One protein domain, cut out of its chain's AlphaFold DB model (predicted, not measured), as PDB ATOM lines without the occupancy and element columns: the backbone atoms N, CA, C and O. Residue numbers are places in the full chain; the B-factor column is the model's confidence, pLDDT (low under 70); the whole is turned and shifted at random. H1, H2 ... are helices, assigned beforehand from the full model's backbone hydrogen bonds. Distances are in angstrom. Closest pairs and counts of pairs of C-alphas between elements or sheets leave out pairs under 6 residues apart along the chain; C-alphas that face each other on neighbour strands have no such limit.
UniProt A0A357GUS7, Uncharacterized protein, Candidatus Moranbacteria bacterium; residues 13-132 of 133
ATOM      1  N   GLU A  13     212.385 212.121 164.437       89.69
ATOM      2  CA  GLU A  13     210.931 211.930 164.436       89.69
ATOM      3  C   GLU A  13     210.397 211.604 163.032       89.69
ATOM      4  O   GLU A  13     209.699 210.605 162.861       89.69
ATOM      5  N   GLU A  14     210.806 212.363 162.011       85.81
ATOM      6  CA  GLU A  14     210.439 212.107 160.609       85.81
ATOM      7  C   GLU A  14     210.967 210.750 160.118       85.81
ATOM      8  O   GLU A  14     210.244 209.991 159.471       85.81
ATOM      9  N   LEU A  15     212.206 210.399 160.481       88.25
ATOM     10  CA  LEU A  15     212.792 209.092 160.171       88.25
ATOM     11  C   LEU A  15     212.033 207.946 160.860       88.25
ATOM     12  O   LEU A  15     211.794 206.907 160.245       88.25
ATOM     13  N   THR A  16     211.611 208.142 162.113       87.75
ATOM     14  CA  THR A  16     210.790 207.171 162.859       87.75
ATOM     15  C   THR A  16     209.432 206.973 162.192       87.75
ATOM     16  O   THR A  16     208.967 205.840 162.068       87.75
ATOM     17  N   ALA A  17     208.803 208.058 161.731       82.94
ATOM     18  CA  ALA A  17     207.538 208.002 161.012       82.94
ATOM     19  C   ALA A  17     207.673 207.181 159.716       82.94
ATOM     20  O   ALA A  17     206.900 206.247 159.513       82.94
ATOM     21  N   ILE A  18     208.716 207.432 158.911       81.75
ATOM     22  CA  ILE A  18     209.022 206.659 157.692       81.75
ATOM     23  C   ILE A  18     209.208 205.164 157.998       81.75
ATOM     24  O   ILE A  18     208.622 204.322 157.318       81.75
ATOM     25  N   VAL A  19     209.994 204.822 159.024       84.62
ATOM     26  CA  VAL A  19     210.264 203.421 159.399       84.62
ATOM     27  C   VAL A  19     209.010 202.695 159.891       84.62
ATOM     28  O   VAL A  19     208.818 201.526 159.566       84.62
ATOM     29  N   ASN A  20     208.120 203.392 160.600       79.94
ATOM     30  CA  ASN A  20     206.842 202.847 161.067       79.94
ATOM     31  C   ASN A  20     205.720 202.903 160.004       79.94
ATOM     32  O   ASN A  20     204.557 202.673 160.331       79.94
ATOM     33  N   GLY A  21     206.034 203.226 158.741       68.88
ATOM     34  CA  GLY A  21     205.064 203.309 157.637       68.88
ATOM     35  C   GLY A  21     204.141 204.537 157.672       68.88
ATOM     36  O   GLY A  21     203.204 204.635 156.881       68.88
ATOM     37  N   GLY A  22     204.393 205.484 158.574       55.19
ATOM     38  CA  GLY A  22     203.626 206.710 158.735       55.19
ATOM     39  C   GLY A  22     204.111 207.828 157.818       55.19
ATOM     40  O   GLY A  22     204.944 208.637 158.214       55.19
ATOM     41  N   ILE A  23     203.513 207.947 156.631       50.50
ATOM     42  CA  ILE A  23     203.560 209.181 155.828       50.50
ATOM     43  C   ILE A  23     202.132 209.714 155.667       50.50
ATOM     44  O   ILE A  23     201.528 209.684 154.595       50.50
ATOM     45  N   ASN A  24     201.584 210.209 156.779       44.81
ATOM     46  CA  ASN A  24     200.352 210.994 156.782       44.81
ATOM     47  C   ASN A  24     200.656 212.412 156.285       44.81
ATOM     48  O   ASN A  24     200.983 213.301 157.069       44.81
ATOM     49  N   GLY A  25     200.540 212.628 154.978       39.28
ATOM     50  CA  GLY A  25     200.584 213.963 154.392       39.28
ATOM     51  C   GLY A  25     200.270 213.928 152.904       39.28
ATOM     52  O   GLY A  25     201.031 213.343 152.137       39.28
ATOM     53  N   GLU A  26     199.190 214.581 152.481       38.06
ATOM     54  CA  GLU A  26     198.801 214.748 151.074       38.06
ATOM     55  C   GLU A  26     197.603 213.876 150.642       38.06
ATOM     56  O   GLU A  26     196.836 213.399 151.470       38.06
ATOM     57  N   GLY A  27     197.389 213.628 149.346       48.31
ATOM     58  CA  GLY A  27     198.295 213.917 148.218       48.31
ATOM     59  C   GLY A  27     199.387 212.858 148.016       48.31
ATOM     60  O   GLY A  27     200.525 213.191 147.689       48.31
ATOM     61  N   CYS A  28     199.036 211.599 148.270       49.91
ATOM     62  CA  CYS A  28     199.798 210.405 147.905       49.91
ATOM     63  C   CYS A  28     199.948 210.288 146.373       49.91
ATOM     64  O   CYS A  28     199.001 210.577 145.644       49.91
ATOM     65  N   GLU A  29     201.120 209.857 145.890       50.12
ATOM     66  CA  GLU A  29     201.423 209.766 144.446       50.12
ATOM     67  C   GLU A  29     201.520 208.319 143.935       50.12
ATOM     68  O   GLU A  29     201.473 208.094 142.727       50.12
ATOM     69  N   GLY A  30     201.638 207.328 144.826       45.28
ATOM     70  CA  GLY A  30     201.736 205.925 144.434       45.28
ATOM     71  C   GLY A  30     201.356 204.939 145.537       45.28
ATOM     72  O   GLY A  30     201.581 205.172 146.726       45.28
ATOM     73  N   VAL A  31     200.800 203.805 145.107       43.44
ATOM     74  CA  VAL A  31     200.466 202.651 145.950       43.44
ATOM     75  C   VAL A  31     201.486 201.548 145.681       43.44
ATOM     76  O   VAL A  31     201.604 201.095 144.542       43.44
ATOM     77  N   ILE A  32     202.177 201.066 146.717       44.62
ATOM     78  CA  ILE A  32     202.893 199.788 146.626       44.62
ATOM     79  C   ILE A  32     201.893 198.677 146.949       44.62
ATOM     80  O   ILE A  32     201.424 198.560 148.081       44.62
ATOM     81  N   ALA A  33     201.570 197.857 145.952       36.25
ATOM     82  CA  ALA A  33     200.714 196.684 146.089       36.25
ATOM     83  C   ALA A  33     201.354 195.471 145.386       36.25
ATOM     84  O   ALA A  33     201.920 195.641 144.306       36.25
ATOM     85  N   PRO A  34     201.172 194.238 145.886       45.84
ATOM     86  CA  PRO A  34     201.063 193.859 147.296       45.84
ATOM     87  C   PRO A  34     202.039 192.713 147.652       45.84
ATOM     88  O   PRO A  34     202.060 191.680 146.989       45.84
ATOM     89  N   MET A  35     202.793 192.841 148.750       39.28
ATOM     90  CA  MET A  35     203.494 191.694 149.371       39.28
ATOM     91  C   MET A  35     203.146 191.478 150.851       39.28
ATOM     92  O   MET A  35     203.591 190.507 151.455       39.28
ATOM     93  N   CYS A  36     202.306 192.332 151.437       39.09
ATOM     94  CA  CYS A  36     201.832 192.200 152.811       39.09
ATOM     95  C   CYS A  36     200.442 192.834 152.974       39.09
ATOM     96  O   CYS A  36     200.047 193.723 152.215       39.09
ATOM     97  N   GLY A  37     199.677 192.344 153.954       33.94
ATOM     98  CA  GLY A  37     198.329 192.822 154.267       33.94
ATOM     99  C   GLY A  37     198.348 194.179 154.970       33.94
ATOM    100  O   GLY A  37     198.177 194.243 156.181       33.94
ATOM    101  N   GLY A  38     198.569 195.248 154.206       44.44
ATOM    102  CA  GLY A  38     198.639 196.623 154.703       44.44
ATOM    103  C   GLY A  38     199.335 197.532 153.694       44.44
ATOM    104  O   GLY A  38     200.553 197.673 153.721       44.44
ATOM    105  N   CYS A  39     198.573 198.125 152.771       45.91
ATOM    106  CA  CYS A  39     199.130 198.986 151.726       45.91
ATOM    107  C   CYS A  39     199.661 200.306 152.312       45.91
ATOM    108  O   CYS A  39     198.896 201.072 152.895       45.91
ATOM    109  N   GLY A  40     200.948 200.594 152.100       50.31
ATOM    110  CA  GLY A  40     201.554 201.894 152.401       50.31
ATOM    111  C   GLY A  40     201.474 202.856 151.212       50.31
ATOM    112  O   GLY A  40     201.736 202.466 150.070       50.31
ATOM    113  N   CYS A  41     201.133 204.117 151.484       50.50
ATOM    114  CA  CYS A  41     201.199 205.216 150.517       50.50
ATOM    115  C   CYS A  41     202.590 205.859 150.552       50.50
ATOM    116  O   CYS A  41     203.102 206.158 151.629       50.50
ATOM    117  N   PHE A  42     203.172 206.129 149.383       50.62
ATOM    118  CA  PHE A  42     204.447 206.842 149.261       50.62
ATOM    119  C   PHE A  42     204.327 207.979 148.228       50.62
ATOM    120  O   PHE A  42     203.446 207.969 147.361       50.62
ATOM    121  N   ARG A  43     205.202 208.987 148.331       51.31
ATOM    122  CA  ARG A  43     205.362 210.051 147.322       51.31
ATOM    123  C   ARG A  43     206.738 209.929 146.668       51.31
ATOM    124  O   ARG A  43     207.659 209.389 147.273       51.31
ATOM    125  N   SER A  44     206.922 210.493 145.480       49.59
ATOM    126  CA  SER A  44     208.222 210.517 144.787       49.59
ATOM    127  C   SER A  44     209.350 211.193 145.590       49.59
ATOM    128  O   SER A  44     210.524 210.920 145.356       49.59
ATOM    129  N   SER A  45     208.998 212.030 146.571       51.97
ATOM    130  CA  SER A  45     209.907 212.717 147.494       51.97
ATOM    131  C   SER A  45     210.218 211.964 148.800       51.97
ATOM    132  O   SER A  45     210.945 212.496 149.639       51.97
ATOM    133  N   THR A  46     209.680 210.758 149.026       62.25
ATOM    134  CA  THR A  46     209.864 210.049 150.306       62.25
ATOM    135  C   THR A  46     211.179 209.280 150.359       62.25
ATOM    136  O   THR A  46     211.479 208.489 149.466       62.25
ATOM    137  N   VAL A  47     211.932 209.459 151.447       71.19
ATOM    138  CA  VAL A  47     213.168 208.711 151.716       71.19
ATOM    139  C   VAL A  47     212.853 207.211 151.860       71.19
ATOM    140  O   VAL A  47     211.958 206.861 152.631       71.19
ATOM    141  N   PRO A  48     213.570 206.305 151.165       77.75
ATOM    142  CA  PRO A  48     213.356 204.866 151.303       77.75
ATOM    143  C   PRO A  48     213.590 204.379 152.737       77.75
ATOM    144  O   PRO A  48     214.544 204.807 153.387       77.75
ATOM    145  N   ILE A  49     212.796 203.407 153.204       83.19
ATOM    146  CA  ILE A  49     212.885 202.868 154.577       83.19
ATOM    147  C   ILE A  49     214.318 202.434 154.933       83.19
ATOM    148  O   ILE A  49     214.808 202.774 156.004       83.19
ATOM    149  N   GLY A  50     215.038 201.769 154.021       84.38
ATOM    150  CA  GLY A  50     216.435 201.371 154.258       84.38
ATOM    151  C   GLY A  50     217.403 202.549 154.444       84.38
ATOM    152  O   GLY A  50     218.334 202.459 155.242       84.38
ATOM    153  N   GLN A  51     217.161 203.680 153.772       87.38
ATOM    154  CA  GLN A  51     217.918 204.911 154.013       87.38
ATOM    155  C   GLN A  51     217.529 205.543 155.355       87.38
ATOM    156  O   GLN A  51     218.413 206.021 156.063       87.38
ATOM    157  N   ALA A  52     216.252 205.495 155.743       90.19
ATOM    158  CA  ALA A  52     215.821 205.982 157.050       90.19
ATOM    159  C   ALA A  52     216.438 205.167 158.205       90.19
ATOM    160  O   ALA A  52     216.942 205.752 159.161       90.19
ATOM    161  N   VAL A  53     216.499 203.835 158.085       92.94
ATOM    162  CA  VAL A  53     217.163 202.948 159.062       92.94
ATOM    163  C   VAL A  53     218.665 203.218 159.149       92.94
ATOM    164  O   VAL A  53     219.189 203.321 160.256       92.94
ATOM    165  N   ASN A  54     219.352 203.400 158.012       93.06
ATOM    166  CA  ASN A  54     220.748 203.857 157.983       93.06
ATOM    167  C   ASN A  54     220.903 205.164 158.777       93.06
ATOM    168  O   ASN A  54     221.695 205.249 159.706       93.06
ATOM    169  N   GLU A  55     220.074 206.160 158.483       93.06
ATOM    170  CA  GLU A  55     220.136 207.469 159.123       93.06
ATOM    171  C   GLU A  55     219.860 207.460 160.637       93.06
ATOM    172  O   GLU A  55     220.539 208.180 161.373       93.06
ATOM    173  N   ILE A  56     218.930 206.629 161.116       95.56
ATOM    174  CA  ILE A  56     218.709 206.382 162.555       95.56
ATOM    175  C   ILE A  56     219.935 205.688 163.166       95.56
ATOM    176  O   ILE A  56     220.384 206.063 164.249       95.56
ATOM    177  N   GLY A  57     220.516 204.725 162.450       95.44
ATOM    178  CA  GLY A  57     221.769 204.062 162.800       95.44
ATOM    179  C   GLY A  57     222.937 205.027 163.004       95.44
ATOM    180  O   GLY A  57     223.645 204.935 164.004       95.44
ATOM    181  N   ILE A  58     223.094 206.001 162.105       94.62
ATOM    182  CA  ILE A  58     224.114 207.054 162.203       94.62
ATOM    183  C   ILE A  58     223.898 207.915 163.452       94.62
ATOM    184  O   ILE A  58     224.848 208.128 164.200       94.62
ATOM    185  N   ILE A  59     222.662 208.364 163.712       94.69
ATOM    186  CA  ILE A  59     222.329 209.138 164.923       94.69
ATOM    187  C   ILE A  59     222.696 208.329 166.179       94.69
ATOM    188  O   ILE A  59     223.338 208.844 167.092       94.69
ATOM    189  N   PHE A  60     222.360 207.040 166.223       95.88
ATOM    190  CA  PHE A  60     222.725 206.183 167.349       95.88
ATOM    191  C   PHE A  60     224.253 206.035 167.524       95.88
ATOM    192  O   PHE A  60     224.763 206.188 168.635       95.88
ATOM    193  N   VAL A  61     224.998 205.759 166.449       93.75
ATOM    194  CA  VAL A  61     226.439 205.446 166.514       93.75
ATOM    195  C   VAL A  61     227.318 206.687 166.736       93.75
ATOM    196  O   VAL A  61     228.300 206.604 167.484       93.75
ATOM    197  N   GLU A  62     226.984 207.821 166.116       92.00
ATOM    198  CA  GLU A  62     227.767 209.067 166.184       92.00
ATOM    199  C   GLU A  62     227.295 210.008 167.307       92.00
ATOM    200  O   GLU A  62     228.129 210.614 167.979       92.00
ATOM    201  N   GLU A  63     225.980 210.129 167.531       90.44
ATOM    202  CA  GLU A  63     225.390 211.095 168.479       90.44
ATOM    203  C   GLU A  63     224.989 210.444 169.816       90.44
ATOM    204  O   GLU A  63     224.862 211.131 170.830       90.44
ATOM    205  N   GLY A  64     224.826 209.115 169.851       90.50
ATOM    206  CA  GLY A  64     224.503 208.363 171.068       90.50
ATOM    207  C   GLY A  64     223.038 208.456 171.514       90.50
ATOM    208  O   GLY A  64     222.741 208.139 172.670       90.50
ATOM    209  N   ASP A  65     222.117 208.891 170.644       94.69
ATOM    210  CA  ASP A  65     220.713 209.098 171.022       94.69
ATOM    211  C   ASP A  65     220.025 207.772 171.416       94.69
ATOM    212  O   ASP A  65     219.846 206.844 170.620       94.69
ATOM    213  N   LYS A  66     219.575 207.704 172.673       95.25
ATOM    214  CA  LYS A  66     218.864 206.553 173.245       95.25
ATOM    215  C   LYS A  66     217.456 206.336 172.681       95.25
ATOM    216  O   LYS A  66     216.900 205.255 172.862       95.25
ATOM    217  N   LYS A  67     216.862 207.312 171.991       96.69
ATOM    218  CA  LYS A  67     215.647 207.102 171.187       96.69
ATOM    219  C   LYS A  67     215.976 206.339 169.906       96.69
ATOM    220  O   LYS A  67     215.247 205.408 169.577       96.69
ATOM    221  N   ALA A  68     217.083 206.674 169.238       96.94
ATOM    222  CA  ALA A  68     217.540 205.964 168.044       96.94
ATOM    223  C   ALA A  68     217.854 204.489 168.359       96.94
ATOM    224  O   ALA A  68     217.376 203.611 167.647       96.94
ATOM    225  N   GLU A  69     218.520 204.211 169.490       97.81
ATOM    226  CA  GLU A  69     218.704 202.840 170.010       97.81
ATOM    227  C   GLU A  69     217.374 202.069 170.081       97.81
ATOM    228  O   GLU A  69     217.258 200.978 169.528       97.81
ATOM    229  N   LYS A  70     216.347 202.657 170.711       97.31
ATOM    230  CA  LYS A  70     215.032 202.018 170.892       97.31
ATOM    231  C   LYS A  70     214.311 201.736 169.577       97.31
ATOM    232  O   LYS A  70     213.657 200.706 169.463       97.31
ATOM    233  N   ILE A  71     214.426 202.623 168.589       96.62
ATOM    234  CA  ILE A  71     213.802 202.428 167.272       96.62
ATOM    235  C   ILE A  71     214.461 201.248 166.543       96.62
ATOM    236  O   ILE A  71     213.763 200.397 165.996       96.62
ATOM    237  N   LEU A  72     215.793 201.150 166.596       97.56
ATOM    238  CA  LEU A  72     216.545 200.028 166.024       97.56
ATOM    239  C   LEU A  72     216.232 198.715 166.763       97.56
ATOM    240  O   LEU A  72     215.962 197.699 166.127       97.56
ATOM    241  N   ALA A  73     216.187 198.735 168.098       97.38
ATOM    242  CA  ALA A  73     215.835 197.569 168.909       97.38
ATOM    243  C   ALA A  73     214.407 197.070 168.611       97.38
ATOM    244  O   ALA A  73     214.187 195.868 168.471       97.38
ATOM    245  N   ASN A  74     213.449 197.983 168.413       96.06
ATOM    246  CA  ASN A  74     212.076 197.638 168.044       96.06
ATOM    247  C   ASN A  74     211.978 196.947 166.672       96.06
ATOM    248  O   ASN A  74     211.118 196.087 166.487       96.06
ATOM    249  N   LEU A  75     212.864 197.259 165.717       94.38
ATOM    250  CA  LEU A  75     212.921 196.547 164.431       94.38
ATOM    251  C   LEU A  75     213.376 195.091 164.586       94.38
ATOM    252  O   LEU A  75     212.870 194.232 163.868       94.38
ATOM    253  N   ILE A  76     214.279 194.809 165.531       95.75
ATOM    254  CA  ILE A  76     214.669 193.436 165.884       95.75
ATOM    255  C   ILE A  76     213.509 192.725 166.593       95.75
ATOM    256  O   ILE A  76     213.120 191.634 166.189       95.75
ATOM    257  N   ALA A  77     212.904 193.365 167.600       94.88
ATOM    258  CA  ALA A  77     211.819 192.780 168.396       94.88
ATOM    259  C   ALA A  77     210.547 192.454 167.589       94.88
ATOM    260  O   ALA A  77     209.776 191.581 167.982       94.88
ATOM    261  N   THR A  78     210.318 193.148 166.471       90.31
ATOM    262  CA  THR A  78     209.159 192.945 165.580       90.31
ATOM    263  C   THR A  78     209.442 192.045 164.374       90.31
ATOM    264  O   THR A  78     208.587 191.929 163.499       90.31
ATOM    265  N   ASP A  79     210.620 191.411 164.315       85.56
ATOM    266  CA  ASP A  79     211.087 190.582 163.190       85.56
ATOM    267  C   ASP A  79     210.978 191.293 161.825       85.56
ATOM    268  O   ASP A  79     210.591 190.721 160.804       85.56
ATOM    269  N   SER A  80     211.273 192.596 161.815       89.56
ATOM    270  CA  SER A  80     211.165 193.417 160.615       89.56
ATOM    271  C   SER A  80     212.155 192.956 159.543       89.56
ATOM    272  O   SER A  80     213.302 192.628 159.833       89.56
ATOM    273  N   PHE A  81     211.779 193.080 158.268       86.06
ATOM    274  CA  PHE A  81     212.701 192.915 157.134       86.06
ATOM    275  C   PHE A  81     213.928 193.856 157.192       86.06
ATOM    276  O   PHE A  81     214.918 193.636 156.498       86.06
ATOM    277  N   MET A  82     213.874 194.896 158.033       90.56
ATOM    278  CA  MET A  82     214.974 195.821 158.326       90.56
ATOM    279  C   MET A  82     215.812 195.443 159.563       90.56
ATOM    280  O   MET A  82     216.800 196.122 159.850       90.56
ATOM    281  N   ALA A  83     215.474 194.368 160.285       93.94
ATOM    282  CA  ALA A  83     216.199 193.908 161.473       93.94
ATOM    283  C   ALA A  83     217.706 193.657 161.237       93.94
ATOM    284  O   ALA A  83     218.490 194.103 162.077       93.94
ATOM    285  N   PRO A  84     218.171 193.085 160.100       94.94
ATOM    286  CA  PRO A  84     219.608 192.990 159.810       94.94
ATOM    287  C   PRO A  84     220.299 194.361 159.740       94.94
ATOM    288  O   PRO A  84     221.427 194.523 160.204       94.94
ATOM    289  N   GLY A  85     219.608 195.375 159.203       94.38
ATOM    290  CA  GLY A  85     220.099 196.753 159.166       94.38
ATOM    291  C   GLY A  85     220.189 197.371 160.560       94.38
ATOM    292  O   GLY A  85     221.175 198.033 160.869       94.38
ATOM    293  N   ALA A  86     219.208 197.111 161.426       96.38
ATOM    294  CA  ALA A  86     219.241 197.550 162.819       96.38
ATOM    295  C   ALA A  86     220.369 196.876 163.624       96.38
ATOM    296  O   ALA A  86     221.118 197.563 164.324       96.38
ATOM    297  N   TYR A  87     220.539 195.557 163.469       97.62
ATOM    298  CA  TYR A  87     221.614 194.779 164.092       97.62
ATOM    299  C   TYR A  87     223.000 195.359 163.763       97.62
ATOM    300  O   TYR A  87     223.798 195.571 164.676       97.62
ATOM    301  N   PHE A  88     223.258 195.719 162.497       96.00
ATOM    302  CA  PHE A  88     224.529 196.314 162.054       96.00
ATOM    303  C   PHE A  88     224.939 197.582 162.828       96.00
ATOM    304  O   PHE A  88     226.128 197.766 163.086       96.00
ATOM    305  N   TYR A  89     224.005 198.459 163.213       95.81
ATOM    306  CA  TYR A  89     224.338 199.666 163.990       95.81
ATOM    307  C   TYR A  89     224.430 199.394 165.488       95.81
ATOM    308  O   TYR A  89     225.325 199.909 166.155       95.81
ATOM    309  N   LEU A  90     223.528 198.567 166.022       97.00
ATOM    310  CA  LEU A  90     223.494 198.246 167.447       97.00
ATOM    311  C   LEU A  90     224.750 197.481 167.894       97.00
ATOM    312  O   LEU A  90     225.339 197.820 168.921       97.00
ATOM    313  N   ILE A  91     225.222 196.519 167.093       95.62
ATOM    314  CA  ILE A  91     226.398 195.703 167.425       95.62
ATOM    315  C   ILE A  91     227.700 196.525 167.500       95.62
ATOM    316  O   ILE A  91     228.576 196.217 168.304       95.62
ATOM    317  N   GLN A  92     227.809 197.634 166.755       93.06
ATOM    318  CA  GLN A  92     228.963 198.552 166.806       93.06
ATOM    319  C   GLN A  92     229.103 199.304 168.139       93.06
ATOM    320  O   GLN A  92     230.138 199.917 168.405       93.06
ATOM    321  N   LYS A  93     228.057 199.294 168.970       92.44
ATOM    322  CA  LYS A  93     228.018 199.917 170.298       92.44
ATOM    323  C   LYS A  93     227.532 198.924 171.359       92.44
ATOM    324  O   LYS A  93     226.916 199.349 172.332       92.44
ATOM    325  N   ARG A  94     227.799 197.620 171.185       92.69
ATOM    326  CA  ARG A  94     227.300 196.541 172.062       92.69
ATOM    327  C   ARG A  94     227.523 196.820 173.555       92.69
ATOM    328  O   ARG A  94     226.597 196.703 174.344       92.69
ATOM    329  N   ASP A  95     228.702 197.311 173.931       92.12
ATOM    330  CA  ASP A  95     229.033 197.620 175.334       92.12
ATOM    331  C   ASP A  95     228.291 198.845 175.911       92.12
ATOM    332  O   ASP A  95     228.387 199.134 177.103       92.12
ATOM    333  N   ALA A  96     227.571 199.594 175.070       90.56
ATOM    334  CA  ALA A  96     226.877 200.832 175.416       90.56
ATOM    335  C   ALA A  96     225.356 200.793 175.170       90.56
ATOM    336  O   ALA A  96     224.681 201.776 175.503       90.56
ATOM    337  N   VAL A  97     224.798 199.711 174.607       96.38
ATOM    338  CA  VAL A  97     223.336 199.526 174.520       96.38
ATOM    339  C   VAL A  97     222.737 199.147 175.879       96.38
ATOM    340  O   VAL A  97     223.427 198.749 176.816       96.38
ATOM    341  N   SER A  98     221.422 199.294 176.008       97.38
ATOM    342  CA  SER A  98     220.647 198.795 177.146       97.38
ATOM    343  C   SER A  98     220.651 197.262 177.236       97.38
ATOM    344  O   SER A  98     220.788 196.559 176.237       97.38
ATOM    345  N   SER A  99     220.422 196.725 178.440       96.81
ATOM    346  CA  SER A  99     220.314 195.276 178.686       96.81
ATOM    347  C   SER A  99     219.159 194.604 177.928       96.81
ATOM    348  O   SER A  99     219.260 193.436 177.553       96.81
ATOM    349  N   GLU A 100     218.076 195.343 177.681       97.25
ATOM    350  CA  GLU A 100     216.956 194.933 176.829       97.25
ATOM    351  C   GLU A 100     217.420 194.748 175.377       97.25
ATOM    352  O   GLU A 100     217.229 193.684 174.791       97.25
ATOM    353  N   THR A 101     218.132 195.738 174.835       97.88
ATOM    354  CA  THR A 101     218.691 195.679 173.478       97.88
ATOM    355  C   THR A 101     219.748 194.582 173.341       97.88
ATOM    356  O   THR A 101     219.716 193.839 172.369       97.88
ATOM    357  N   GLU A 102     220.632 194.395 174.325       97.94
ATOM    358  CA  GLU A 102     221.598 193.281 174.331       97.94
ATOM    359  C   GLU A 102     220.905 191.906 174.353       97.94
ATOM    360  O   GLU A 102     221.378 190.962 173.720       97.94
ATOM    361  N   SER A 103     219.758 191.782 175.029       98.00
ATOM    362  CA  SER A 103     218.965 190.544 175.009       98.00
ATOM    363  C   SER A 103     218.365 190.282 173.621       98.00
ATOM    364  O   SER A 103     218.393 189.146 173.150       98.00
ATOM    365  N   LEU A 104     217.890 191.330 172.939       98.00
ATOM    366  CA  LEU A 104     217.400 191.250 171.558       98.00
ATOM    367  C   LEU A 104     218.522 190.927 170.558       98.00
ATOM    368  O   LEU A 104     218.309 190.128 169.651       98.00
ATOM    369  N   LEU A 105     219.726 191.486 170.739       98.00
ATOM    370  CA  LEU A 105     220.894 191.144 169.919       98.00
ATOM    371  C   LEU A 105     221.243 189.657 170.041       98.00
ATOM    372  O   LEU A 105     221.454 189.015 169.019       98.00
ATOM    373  N   LYS A 106     221.237 189.087 171.253       97.50
ATOM    374  CA  LYS A 106     221.473 187.644 171.449       97.50
ATOM    375  C   LYS A 106     220.407 186.784 170.784       97.50
ATOM    376  O   LYS A 106     220.755 185.858 170.068       97.50
ATOM    377  N   GLN A 107     219.126 187.122 170.940       97.00
ATOM    378  CA  GLN A 107     218.037 186.402 170.267       97.00
ATOM    379  C   GLN A 107     218.183 186.448 168.738       97.00
ATOM    380  O   GLN A 107     217.994 185.437 168.067       97.00
ATOM    381  N   PHE A 108     218.581 187.598 168.183       97.56
ATOM    382  CA  PHE A 108     218.871 187.733 166.757       97.56
ATOM    383  C   PHE A 108     220.086 186.893 166.324       97.56
ATOM    384  O   PHE A 108     220.051 186.296 165.251       97.56
ATOM    385  N   GLU A 109     221.131 186.820 167.158       97.44
ATOM    386  CA  GLU A 109     222.344 186.010 166.953       97.44
ATOM    387  C   GLU A 109     222.130 184.498 167.135       97.44
ATOM    388  O   GLU A 109     222.899 183.716 166.581       97.44
ATOM    389  N   GLU A 110     221.114 184.075 167.887       97.19
ATOM    390  CA  GLU A 110     220.793 182.666 168.161       97.19
ATOM    391  C   GLU A 110     219.771 182.075 167.169       97.19
ATOM    392  O   GLU A 110     219.733 180.858 166.983       97.19
ATOM    393  N   ASP A 111     218.962 182.903 166.497       97.06
ATOM    394  CA  ASP A 111     217.973 182.450 165.506       97.06
ATOM    395  C   ASP A 111     218.665 181.885 164.238       97.06
ATOM    396  O   ASP A 111     219.413 182.607 163.560       97.06
ATOM    397  N   PRO A 112     218.416 180.613 163.855       96.69
ATOM    398  CA  PRO A 112     218.987 180.005 162.654       96.69
ATOM    399  C   PRO A 112     218.715 180.774 161.354       96.69
ATOM    400  O   PRO A 112     219.543 180.732 160.444       96.69
ATOM    401  N   LYS A 113     217.589 181.495 161.243       95.94
ATOM    402  CA  LYS A 113     217.241 182.241 160.018       95.94
ATOM    403  C   LYS A 113     218.158 183.450 159.786       95.94
ATOM    404  O   LYS A 113     218.310 183.902 158.654       95.94
ATOM    405  N   ASN A 114     218.776 183.959 160.854       96.38
ATOM    406  CA  ASN A 114     219.587 185.171 160.841       96.38
ATOM    407  C   ASN A 114     221.087 184.895 160.674       96.38
ATOM    408  O   ASN A 114     221.826 185.839 160.408       96.38
ATOM    409  N   GLN A 115     221.550 183.641 160.792       96.44
ATOM    410  CA  GLN A 115     222.985 183.304 160.831       96.44
ATOM    411  C   GLN A 115     223.758 183.885 159.645       96.44
ATOM    412  O   GLN A 115     224.724 184.615 159.843       96.44
ATOM    413  N   MET A 116     223.250 183.695 158.423       95.94
ATOM    414  CA  MET A 116     223.856 184.263 157.214       95.94
ATOM    415  C   MET A 116     223.960 185.798 157.277       95.94
ATOM    416  O   MET A 116     224.936 186.367 156.796       95.94
ATOM    417  N   HIS A 117     222.987 186.499 157.869       94.56
ATOM    418  CA  HIS A 117     223.074 187.950 158.058       94.56
ATOM    419  C   HIS A 117     224.100 188.329 159.132       94.56
ATOM    420  O   HIS A 117     224.858 189.274 158.928       94.56
ATOM    421  N   VAL A 118     224.142 187.592 160.244       96.69
ATOM    422  CA  VAL A 118     225.078 187.804 161.359       96.69
ATOM    423  C   VAL A 118     226.527 187.602 160.908       96.69
ATOM    424  O   VAL A 118     227.364 188.457 161.185       96.69
ATOM    425  N   GLU A 119     226.814 186.530 160.166       95.81
ATOM    426  CA  GLU A 119     228.128 186.239 159.572       95.81
ATOM    427  C   GLU A 119     228.564 187.368 158.627       95.81
ATOM    428  O   GLU A 119     229.542 188.060 158.914       95.81
ATOM    429  N   ASN A 120     227.769 187.660 157.588       95.00
ATOM    430  CA  ASN A 120     228.056 188.725 156.613       95.00
ATOM    431  C   ASN A 120     228.255 190.112 157.256       95.00
ATOM    432  O   ASN A 120     228.991 190.948 156.729       95.00
ATOM    433  N   ILE A 121     227.551 190.411 158.353       94.81
ATOM    434  CA  ILE A 121     227.685 191.683 159.073       94.81
ATOM    435  C   ILE A 121     228.972 191.707 159.900       94.81
ATOM    436  O   ILE A 121     229.679 192.715 159.883       94.81
ATOM    437  N   ARG A 122     229.306 190.613 160.594       92.69
ATOM    438  CA  ARG A 122     230.538 190.504 161.386       92.69
ATOM    439  C   ARG A 122     231.787 190.552 160.507       92.69
ATOM    440  O   ARG A 122     232.715 191.274 160.855       92.69
ATOM    441  N   GLU A 123     231.781 189.875 159.359       91.88
ATOM    442  CA  GLU A 123     232.868 189.929 158.370       91.88
ATOM    443  C   GLU A 123     233.127 191.370 157.904       91.88
ATOM    444  O   GLU A 123     234.225 191.889 158.082       91.88
ATOM    445  N   LYS A 124     232.091 192.083 157.439       87.75
ATOM    446  CA  LYS A 124     232.215 193.481 156.979       87.75
ATOM    447  C   LYS A 124     232.662 194.460 158.063       87.75
ATOM    448  O   LYS A 124     233.294 195.478 157.763       87.75
ATOM    449  N   LEU A 125     232.308 194.192 159.320       87.38
ATOM    450  CA  LEU A 125     232.769 194.980 160.465       87.38
ATOM    451  C   LEU A 125     234.245 194.701 160.790       87.38
ATOM    452  O   LEU A 125     234.951 195.642 161.146       87.38
ATOM    453  N   ALA A 126     234.716 193.462 160.619       86.38
ATOM    454  CA  ALA A 126     236.128 193.104 160.754       86.38
ATOM    455  C   ALA A 126     236.982 193.720 159.630       86.38
ATOM    456  O   ALA A 126     237.929 194.446 159.928       86.38
ATOM    457  N   GLU A 127     236.583 193.559 158.362       81.12
ATOM    458  CA  GLU A 127     237.219 194.213 157.201       81.12
ATOM    459  C   GLU A 127     237.342 195.734 157.416       81.12
ATOM    460  O   GLU A 127     238.403 196.334 157.245       81.12
ATOM    461  N   SER A 128     236.257 196.368 157.880       71.50
ATOM    462  CA  SER A 128     236.220 197.810 158.146       71.50
ATOM    463  C   SER A 128     237.117 198.268 159.300       71.50
ATOM    464  O   SER A 128     237.388 199.470 159.386       71.50
ATOM    465  N   ALA A 129     237.524 197.360 160.192       68.94
ATOM    466  CA  ALA A 129     238.454 197.636 161.280       68.94
ATOM    467  C   ALA A 129     239.911 197.491 160.815       68.94
ATOM    468  O   ALA A 129     240.719 198.374 161.114       68.94
ATOM    469  N   GLU A 130     240.224 196.449 160.038       62.16
ATOM    470  CA  GLU A 130     241.563 196.204 159.479       62.16
ATOM    471  C   GLU A 130     242.016 197.320 158.525       62.16
ATOM    472  O   GLU A 130     243.163 197.748 158.591       62.16
ATOM    473  N   GLU A 131     241.106 197.904 157.736       57.53
ATOM    474  CA  GLU A 131     241.379 199.107 156.922       57.53
ATOM    475  C   GLU A 131     241.744 200.371 157.735       57.53
ATOM    476  O   GLU A 131     242.020 201.425 157.152       57.53
ATOM    477  N   THR A 132     241.676 200.326 159.070       48.25
ATOM    478  CA  THR A 132     241.887 201.488 159.954       48.25
ATOM    479  C   THR A 132     242.974 201.294 161.016       48.25
ATOM    480  O   THR A 132     243.090 202.143 161.906       48.25
TER     481      THR A 132
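Overview. This is residues 13 to 132 of the 133 residues of an uncharacterized protein of Candidatus Moranbacteria bacterium (UniProt A0A357GUS7). H2, H3 and H4 fold back and forth as a core, H1 packs on H2, H5 and H6 meet at a corner, and a long loop, residues 20 to 48, makes the far end. Residues 126 to 132 stick out. The printed part has 120 residues with six named helices, H1 to H6 in order along the chain, which hold 74 of them, and no named strand; the class is all helix, and the whole is compact, with a radius of gyration of the C-alphas of 15.6 A and spans of 46 by 32 by 30 A.

Along the chain. H1, residues 13 to 19, begins at C-alpha 13 (210.931, 211.930, 164.436). H2 is residues 49 to 63, 20.4 A; H3 66 to 77; H4 83 to 91; H5 99 to 110. H6, residues 112 to 130, 28.0 A, ends at C-alpha 130 (241.563, 196.204, 159.479).

Arrangement. H1 and H2 form a hairpin, closest C-alphas Leu 15 and Ala 52, 5.3 A. H4, the hub, touches H2 at a shallow tilt of 9 degrees, closest C-alphas Gly 57 and Tyr 89, 5.2 A. Every O i to N i+4 pair is within hydrogen-bond range in H1, H2, H3 and H5; H4 has 4 of 5, H6 13 of 15.

Size, cuts and confidence. The printed part has no cut. The link H1 to H2 is long. pLDDT is under 70 at residues 21 to 46 and 129 to 132.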